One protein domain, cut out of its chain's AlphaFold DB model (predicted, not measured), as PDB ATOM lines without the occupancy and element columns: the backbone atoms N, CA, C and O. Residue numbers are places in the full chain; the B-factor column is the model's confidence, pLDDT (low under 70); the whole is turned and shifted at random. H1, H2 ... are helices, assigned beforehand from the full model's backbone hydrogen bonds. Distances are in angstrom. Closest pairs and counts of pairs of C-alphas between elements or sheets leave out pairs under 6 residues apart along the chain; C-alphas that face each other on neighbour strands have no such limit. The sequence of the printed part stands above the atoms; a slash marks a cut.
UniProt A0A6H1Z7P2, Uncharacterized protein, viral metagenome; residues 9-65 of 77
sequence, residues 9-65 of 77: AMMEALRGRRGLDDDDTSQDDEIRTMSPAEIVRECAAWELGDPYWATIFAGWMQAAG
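AT A GLANCE: This is residues 9 to 65 of the 77 residues of an uncharacterized protein of viral metagenome (UniProt A0A6H1Z7P2). Helix H3 stands in the middle, with H1 crossing it on one side and H4 reaching away on the other as an arm; residues 59 to 65, of which 59 to 63 belong to H4, stick out. The short H2 is on H1's side of H3. The printed part has 57 residues with four named helices, in the order H1, H2, H3, H4, and no named strand; the class is all helix. It is only just loose, close to compact, with a radius of gyration of the C-alphas of 12.4 A, and spans 39 by 21 by 15 A.

IN THESE COORDINATES: H3, residues 36 to 48, is 17.8 A long. H4, residues 52 to 63, measures 16.9 A and ends at C-alpha 63 (128.091, 132.017, 149.963). H1 is residues 9 to 17, from C-alpha 9 (103.244, 126.677, 159.511), and H2 residues 28 to 33.

HOW THE PARTS SIT: H3 touches H1, about perpendicular at 74 degrees; their closest C-alphas, Ala 13 and Cys 43, are 5.8 A apart. With residues 40 to 45 alone H3 touches residues 52 to 55 of H4, at a steep tilt of 65 degrees, opposite ways; C-alphas 41 and 54 are closest, 5.4 A. H1 and H2 only just touch, with 3 pairs of C-alphas within 8 A, the closest Leu 14 and Ile 31. H4 is apart from H1 and H2. In H1, H2, H3 and H4 every O i to N i+4 pair is within hydrogen-bond range.

THE WHOLE: C-alphas 26 and 64 are farthest apart, 39.4 A. The printed part has no cut, no link is long, and no printed residue is under 70 in pLDDT.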
ATOM      1  N   ALA A   9     102.298 126.184 158.505       89.75
ATOM      2  CA  ALA A   9     103.244 126.677 159.511       89.75
ATOM      3  C   ALA A   9     103.707 128.120 159.243       89.75
ATOM      4  O   ALA A   9     103.851 128.915 160.166       89.75
ATOM      5  N   MET A  10     103.899 128.499 157.971       93.25
ATOM      6  CA  MET A  10     104.215 129.891 157.637       93.25
ATOM      7  C   MET A  10     103.048 130.819 157.974       93.25
ATOM      8  O   MET A  10     103.270 131.892 158.523       93.25
ATOM      9  N   MET A  11     101.812 130.423 157.661       94.25
ATOM     10  CA  MET A  11     100.627 131.220 157.995       94.25
ATOM     11  C   MET A  11     100.430 131.349 159.508       94.25
ATOM     12  O   MET A  11     100.148 132.448 159.974       94.25
ATOM     13  N   GLU A  12     100.628 130.269 160.261       92.69
ATOM     14  CA  GLU A  12     100.575 130.250 161.728       92.69
ATOM     15  C   GLU A  12     101.596 131.220 162.334       92.69
ATOM     16  O   GLU A  12     101.218 132.124 163.075       92.69
ATOM     17  N   ALA A  13     102.866 131.144 161.918       93.12
ATOM     18  CA  ALA A  13     103.897 132.078 162.367       93.12
ATOM     19  C   ALA A  13     103.534 133.542 162.054       93.12
ATOM     20  O   ALA A  13     103.694 134.430 162.893       93.12
ATOM     21  N   LEU A  14     103.009 133.815 160.854       94.94
ATOM     22  CA  LEU A  14     102.623 135.167 160.431       94.94
ATOM     23  C   LEU A  14     101.408 135.702 161.210       94.94
ATOM     24  O   LEU A  14     101.378 136.892 161.530       94.94
ATOM     25  N   ARG A  15     100.432 134.849 161.541       94.94
ATOM     26  CA  ARG A  15      99.300 135.185 162.424       94.94
ATOM     27  C   ARG A  15      99.776 135.445 163.851       94.94
ATOM     28  O   ARG A  15      99.467 136.500 164.406       94.94
ATOM     29  N   GLY A  16     100.634 134.574 164.380       92.50
ATOM     30  CA  GLY A  16     101.248 134.720 165.699       92.50
ATOM     31  C   GLY A  16     102.018 136.037 165.849       92.50
ATOM     32  O   GLY A  16     101.859 136.745 166.843       92.50
ATOM     33  N   ARG A  17     102.763 136.468 164.817       92.88
ATOM     34  CA  ARG A  17     103.416 137.798 164.800       92.88
ATOM     35  C   ARG A  17     102.447 138.968 164.913       92.88
ATOM     36  O   ARG A  17     102.831 140.014 165.436       92.88
ATOM     37  N   ARG A  18     101.212 138.801 164.446       93.06
ATOM     38  CA  ARG A  18     100.142 139.801 164.537       93.06
ATOM     39  C   ARG A  18      99.312 139.673 165.820       93.06
ATOM     40  O   ARG A  18      98.386 140.455 166.005       93.06
ATOM     41  N   GLY A  19      99.662 138.740 166.710       93.50
ATOM     42  CA  GLY A  19      98.927 138.474 167.947       93.50
ATOM     43  C   GLY A  19      97.555 137.844 167.707       93.50
ATOM     44  O   GLY A  19      96.651 138.060 168.509       93.50
ATOM     45  N   LEU A  20      97.400 137.139 166.587       94.00
ATOM     46  CA  LEU A  20      96.192 136.401 166.235       94.00
ATOM     47  C   LEU A  20      96.314 134.953 166.716       94.00
ATOM     48  O   LEU A  20      97.417 134.402 166.715       94.00
ATOM     49  N   ASP A  21      95.185 134.353 167.089       91.56
ATOM     50  CA  ASP A  21      95.098 132.917 167.365       91.56
ATOM     51  C   ASP A  21      95.295 132.106 166.066       91.56
ATOM     52  O   ASP A  21      95.111 132.616 164.956       91.56
ATOM     53  N   ASP A  22      95.662 130.826 166.188       83.75
ATOM     54  CA  ASP A  22      96.061 129.985 165.046       83.75
ATOM     55  C   ASP A  22      94.960 129.836 163.977       83.75
ATOM     56  O   ASP A  22      95.247 129.708 162.777       83.75
ATOM     57  N   ASP A  23      93.693 129.875 164.397       87.81
ATOM     58  CA  ASP A  23      92.504 129.781 163.549       87.81
ATOM     59  C   ASP A  23      91.905 131.147 163.161       87.81
ATOM     60  O   ASP A  23      90.980 131.201 162.340       87.81
ATOM     61  N   ASP A  24      92.454 132.257 163.666       92.81
ATOM     62  CA  ASP A  24      92.032 133.599 163.277       92.81
ATOM     63  C   ASP A  24      92.620 133.975 161.907       92.81
ATOM     64  O   ASP A  24      93.768 134.392 161.739       92.81
ATOM     65  N   THR A  25      91.770 133.835 160.891       93.69
ATOM     66  CA  THR A  25      92.088 134.118 159.485       93.69
ATOM     67  C   THR A  25      91.746 135.547 159.051       93.69
ATOM     68  O   THR A  25      91.815 135.864 157.864       93.69
ATOM     69  N   SER A  26      91.388 136.440 159.981       95.31
ATOM     70  CA  SER A  26      90.873 137.784 159.670       95.31
ATOM     71  C   SER A  26      91.842 138.676 158.885       95.31
ATOM     72  O   SER A  26      91.402 139.598 158.197       95.31
ATOM     73  N   GLN A  27      93.148 138.401 158.951       95.25
ATOM     74  CA  GLN A  27      94.192 139.182 158.273       95.25
ATOM     75  C   GLN A  27      94.969 138.391 157.212       95.25
ATOM     76  O   GLN A  27      95.978 138.867 156.685       95.25
ATOM     77  N   ASP A  28      94.492 137.198 156.860       94.38
ATOM     78  CA  ASP A  28      95.129 136.318 155.884       94.38
ATOM     79  C   ASP A  28      95.365 136.995 154.525       94.38
ATOM     80  O   ASP A  28      96.417 136.822 153.909       94.38
ATOM     81  N   ASP A  29      94.396 137.780 154.049       93.19
ATOM     82  CA  ASP A  29      94.502 138.456 152.755       93.19
ATOM     83  C   ASP A  29      95.607 139.514 152.757       93.19
ATOM     84  O   ASP A  29      96.371 139.609 151.795       93.19
ATOM     85  N   GLU A  30      95.759 140.254 153.857       93.25
ATOM     86  CA  GLU A  30      96.843 141.221 154.018       93.25
ATOM     87  C   GLU A  30      98.199 140.512 154.100       93.25
ATOM     88  O   GLU A  30      99.145 140.923 153.424       93.25
ATOM     89  N   ILE A  31      98.288 139.404 154.843       93.50
ATOM     90  CA  ILE A  31      99.491 138.561 154.896       93.50
ATOM     91  C   ILE A  31      99.890 138.110 153.484       93.50
ATOM     92  O   ILE A  31     101.053 138.222 153.088       93.50
ATOM     93  N   ARG A  32      98.925 137.682 152.661       91.38
ATOM     94  CA  ARG A  32      99.178 137.260 151.274       91.38
ATOM     95  C   ARG A  32      99.665 138.396 150.374       91.38
ATOM     96  O   ARG A  32     100.274 138.112 149.334       91.38
ATOM     97  N   THR A  33      99.476 139.662 150.750       93.12
ATOM     98  CA  THR A  33     100.041 140.802 150.008       93.12
ATOM     99  C   THR A  33     101.531 141.034 150.275       93.12
ATOM    100  O   THR A  33     102.211 141.540 149.381       93.12
ATOM    101  N   MET A  34     102.071 140.576 151.411       93.81
ATOM    102  CA  MET A  34     103.481 140.760 151.792       93.81
ATOM    103  C   MET A  34     104.442 140.164 150.759       93.81
ATOM    104  O   MET A  34     104.186 139.104 150.185       93.81
ATOM    105  N   SER A  35     105.577 140.808 150.511       94.19
ATOM    106  CA  SER A  35     106.625 140.259 149.649       94.19
ATOM    107  C   SER A  35     107.246 138.989 150.259       94.19
ATOM    108  O   SER A  35     107.267 138.831 151.480       94.19
ATOM    109  N   PRO A  36     107.813 138.079 149.444       92.00
ATOM    110  CA  PRO A  36     108.491 136.888 149.964       92.00
ATOM    111  C   PRO A  36     109.593 137.202 150.986       92.00
ATOM    112  O   PRO A  36     109.756 136.475 151.959       92.00
ATOM    113  N   ALA A  37     110.327 138.305 150.800       93.19
ATOM    114  CA  ALA A  37     111.372 138.718 151.733       93.19
ATOM    115  C   ALA A  37     110.807 139.175 153.088       93.19
ATOM    116  O   ALA A  37     111.397 138.872 154.123       93.19
ATOM    117  N   GLU A  38     109.674 139.884 153.094       94.94
ATOM    118  CA  GLU A  38     108.976 140.266 154.330       94.94
ATOM    119  C   GLU A  38     108.459 139.032 155.063       94.94
ATOM    120  O   GLU A  38     108.685 138.897 156.260       94.94
ATOM    121  N   ILE A  39     107.856 138.093 154.333       94.88
ATOM    122  CA  ILE A  39     107.350 136.838 154.896       94.88
ATOM    123  C   ILE A  39     108.464 136.066 155.609       94.88
ATOM    124  O   ILE A  39     108.314 135.706 156.772       94.88
ATOM    125  N   VAL A  40     109.609 135.859 154.952       94.06
ATOM    126  CA  VAL A  40     110.733 135.118 155.552       94.06
ATOM    127  C   VAL A  40     111.289 135.835 156.788       94.06
ATOM    128  O   VAL A  40     111.650 135.175 157.761       94.06
ATOM    129  N   ARG A  41     111.345 137.174 156.786       95.62
ATOM    130  CA  ARG A  41     111.790 137.948 157.957       95.62
ATOM    131  C   ARG A  41     110.837 137.815 159.134       95.62
ATOM    132  O   ARG A  41     111.312 137.644 160.250       95.62
ATOM    133  N   GLU A  42     109.530 137.877 158.898       95.88
ATOM    134  CA  GLU A  42     108.542 137.715 159.969       95.88
ATOM    135  C   GLU A  42     108.536 136.288 160.523       95.88
ATOM    136  O   GLU A  42     108.523 136.117 161.740       95.88
ATOM    137  N   CYS A  43     108.662 135.270 159.664       94.81
ATOM    138  CA  CYS A  43     108.870 133.891 160.113       94.81
ATOM    139  C   CYS A  43     110.138 133.764 160.976       94.81
ATOM    140  O   CYS A  43     110.088 133.192 162.058       94.81
ATOM    141  N   ALA A  44     111.268 134.339 160.550       94.62
ATOM    142  CA  ALA A  44     112.501 134.309 161.341       94.62
ATOM    143  C   ALA A  44     112.361 135.058 162.677       94.62
ATOM    144  O   ALA A  44     112.857 134.593 163.699       94.62
ATOM    145  N   ALA A  45     111.663 136.196 162.691       93.56
ATOM    146  CA  ALA A  45     111.386 136.937 163.917       93.56
ATOM    147  C   ALA A  45     110.514 136.142 164.897       93.56
ATOM    148  O   ALA A  45     110.714 136.258 166.103       93.56
ATOM    149  N   TRP A  46     109.558 135.358 164.394       93.00
ATOM    150  CA  TRP A  46     108.711 134.494 165.215       93.00
ATOM    151  C   TRP A  46     109.505 133.347 165.834       93.00
ATOM    152  O   TRP A  46     109.543 133.212 167.052       93.00
ATOM    153  N   GLU A  47     110.192 132.575 164.994       91.56
ATOM    154  CA  GLU A  47     110.868 131.344 165.411       91.56
ATOM    155  C   GLU A  47     112.149 131.612 166.211       91.56
ATOM    156  O   GLU A  47     112.506 130.858 167.114       91.56
ATOM    157  N   LEU A  48     112.871 132.688 165.879       93.25
ATOM    158  CA  LEU A  48     114.216 132.958 166.402       93.25
ATOM    159  C   LEU A  48     114.307 134.255 167.211       93.25
ATOM    160  O   LEU A  48     115.383 134.597 167.702       93.25
ATOM    161  N   GLY A  49     113.206 134.999 167.336       93.62
ATOM    162  CA  GLY A  49     113.143 136.256 168.086       93.62
ATOM    163  C   GLY A  49     113.803 137.461 167.405       93.62
ATOM    164  O   GLY A  49     113.750 138.559 167.958       93.62
ATOM    165  N   ASP A  50     114.410 137.295 166.223       94.06
ATOM    166  CA  ASP A  50     115.080 138.380 165.493       94.06
ATOM    167  C   ASP A  50     114.952 138.205 163.961       94.06
ATOM    168  O   ASP A  50     115.455 137.219 163.409       94.06
ATOM    169  N   PRO A  51     114.333 139.161 163.231       93.75
ATOM    170  CA  PRO A  51     114.232 139.110 161.769       93.75
ATOM    171  C   PRO A  51     115.591 139.145 161.050       93.75
ATOM    172  O   PRO A  51     115.669 138.802 159.866       93.75
ATOM    173  N   TYR A  52     116.673 139.560 161.720       94.50
ATOM    174  CA  TYR A  52     118.015 139.602 161.140       94.50
ATOM    175  C   TYR A  52     118.534 138.210 160.754       94.50
ATOM    176  O   TYR A  52     119.260 138.083 159.761       94.50
ATOM    177  N   TRP A  53     118.082 137.153 161.440       96.19
ATOM    178  CA  TRP A  53     118.432 135.768 161.113       96.19
ATOM    179  C   TRP A  53     118.102 135.380 159.671       96.19
ATOM    180  O   TRP A  53     118.903 134.699 159.033       96.19
ATOM    181  N   ALA A  54     117.000 135.889 159.106       95.50
ATOM    182  CA  ALA A  54     116.660 135.662 157.700       95.50
ATOM    183  C   ALA A  54     117.782 136.120 156.750       95.50
ATOM    184  O   ALA A  54     118.090 135.453 155.764       95.50
ATOM    185  N   THR A  55     118.422 137.251 157.063       95.31
ATOM    186  CA  THR A  55     119.516 137.808 156.253       95.31
ATOM    187  C   THR A  55     120.805 137.015 156.445       95.31
ATOM    188  O   THR A  55     121.500 136.743 155.465       95.31
ATOM    189  N   ILE A  56     121.108 136.610 157.684       96.31
ATOM    190  CA  ILE A  56     122.276 135.775 157.999       96.31
ATOM    191  C   ILE A  56     122.204 134.457 157.223       96.31
ATOM    192  O   ILE A  56     123.163 134.104 156.534       96.31
ATOM    193  N   PHE A  57     121.070 133.753 157.288       94.62
ATOM    194  CA  PHE A  57     120.903 132.479 156.592       94.62
ATOM    195  C   PHE A  57     120.972 132.645 155.082       94.62
ATOM    196  O   PHE A  57     121.752 131.945 154.443       94.62
ATOM    197  N   ALA A  58     120.245 133.610 154.513       92.44
ATOM    198  CA  ALA A  58     120.282 133.849 153.073       92.44
ATOM    199  C   ALA A  58     121.711 134.132 152.573       92.44
ATOM    200  O   ALA A  58     122.146 133.543 151.583       92.44
ATOM    201  N   GLY A  59     122.464 134.981 153.283       94.56
ATOM    202  CA  GLY A  59     123.848 135.303 152.933       94.56
ATOM    203  C   GLY A  59     124.791 134.104 153.053       94.56
ATOM    204  O   GLY A  59     125.596 133.861 152.153       94.56
ATOM    205  N   TRP A  60     124.674 133.324 154.132       95.19
ATOM    206  CA  TRP A  60     125.482 132.120 154.325       95.19
ATOM    207  C   TRP A  60     125.191 131.054 153.261       95.19
ATOM    208  O   TRP A  60     126.123 130.533 152.650       95.19
ATOM    209  N   MET A  61     123.915 130.779 152.982       94.88
ATOM    210  CA  MET A  61     123.489 129.804 151.974       94.88
ATOM    211  C   MET A  61     123.955 130.203 150.575       94.88
ATOM    212  O   MET A  61     124.478 129.367 149.837       94.88
ATOM    213  N   GLN A  62     123.842 131.489 150.230       93.44
ATOM    214  CA  GLN A  62     124.365 132.018 148.974       93.44
ATOM    215  C   GLN A  62     125.887 131.838 148.875       93.44
ATOM    216  O   GLN A  62     126.382 131.383 147.845       93.44
ATOM    217  N   ALA A  63     126.635 132.167 149.934       95.44
ATOM    218  CA  ALA A  63     128.091 132.017 149.963       95.44
ATOM    219  C   ALA A  63     128.541 130.548 149.878       95.44
ATOM    220  O   ALA A  63     129.570 130.254 149.275       95.44
ATOM    221  N   ALA A  64     127.757 129.630 150.446       95.50
ATOM    222  CA  ALA A  64     127.991 128.192 150.371       95.50
ATOM    223  C   ALA A  64     127.608 127.575 149.011       95.50
ATOM    224  O   ALA A  64     127.918 126.413 148.762       95.50
ATOM    225  N   GLY A  65     126.947 128.332 148.126       94.81
ATOM    226  CA  GLY A  65     126.453 127.823 146.845       94.81
ATOM    227  C   GLY A  65     125.247 126.890 146.979       94.81
ATOM    228  O   GLY A  65     125.028 126.066 146.091       94.81
TER     229      GLY A  65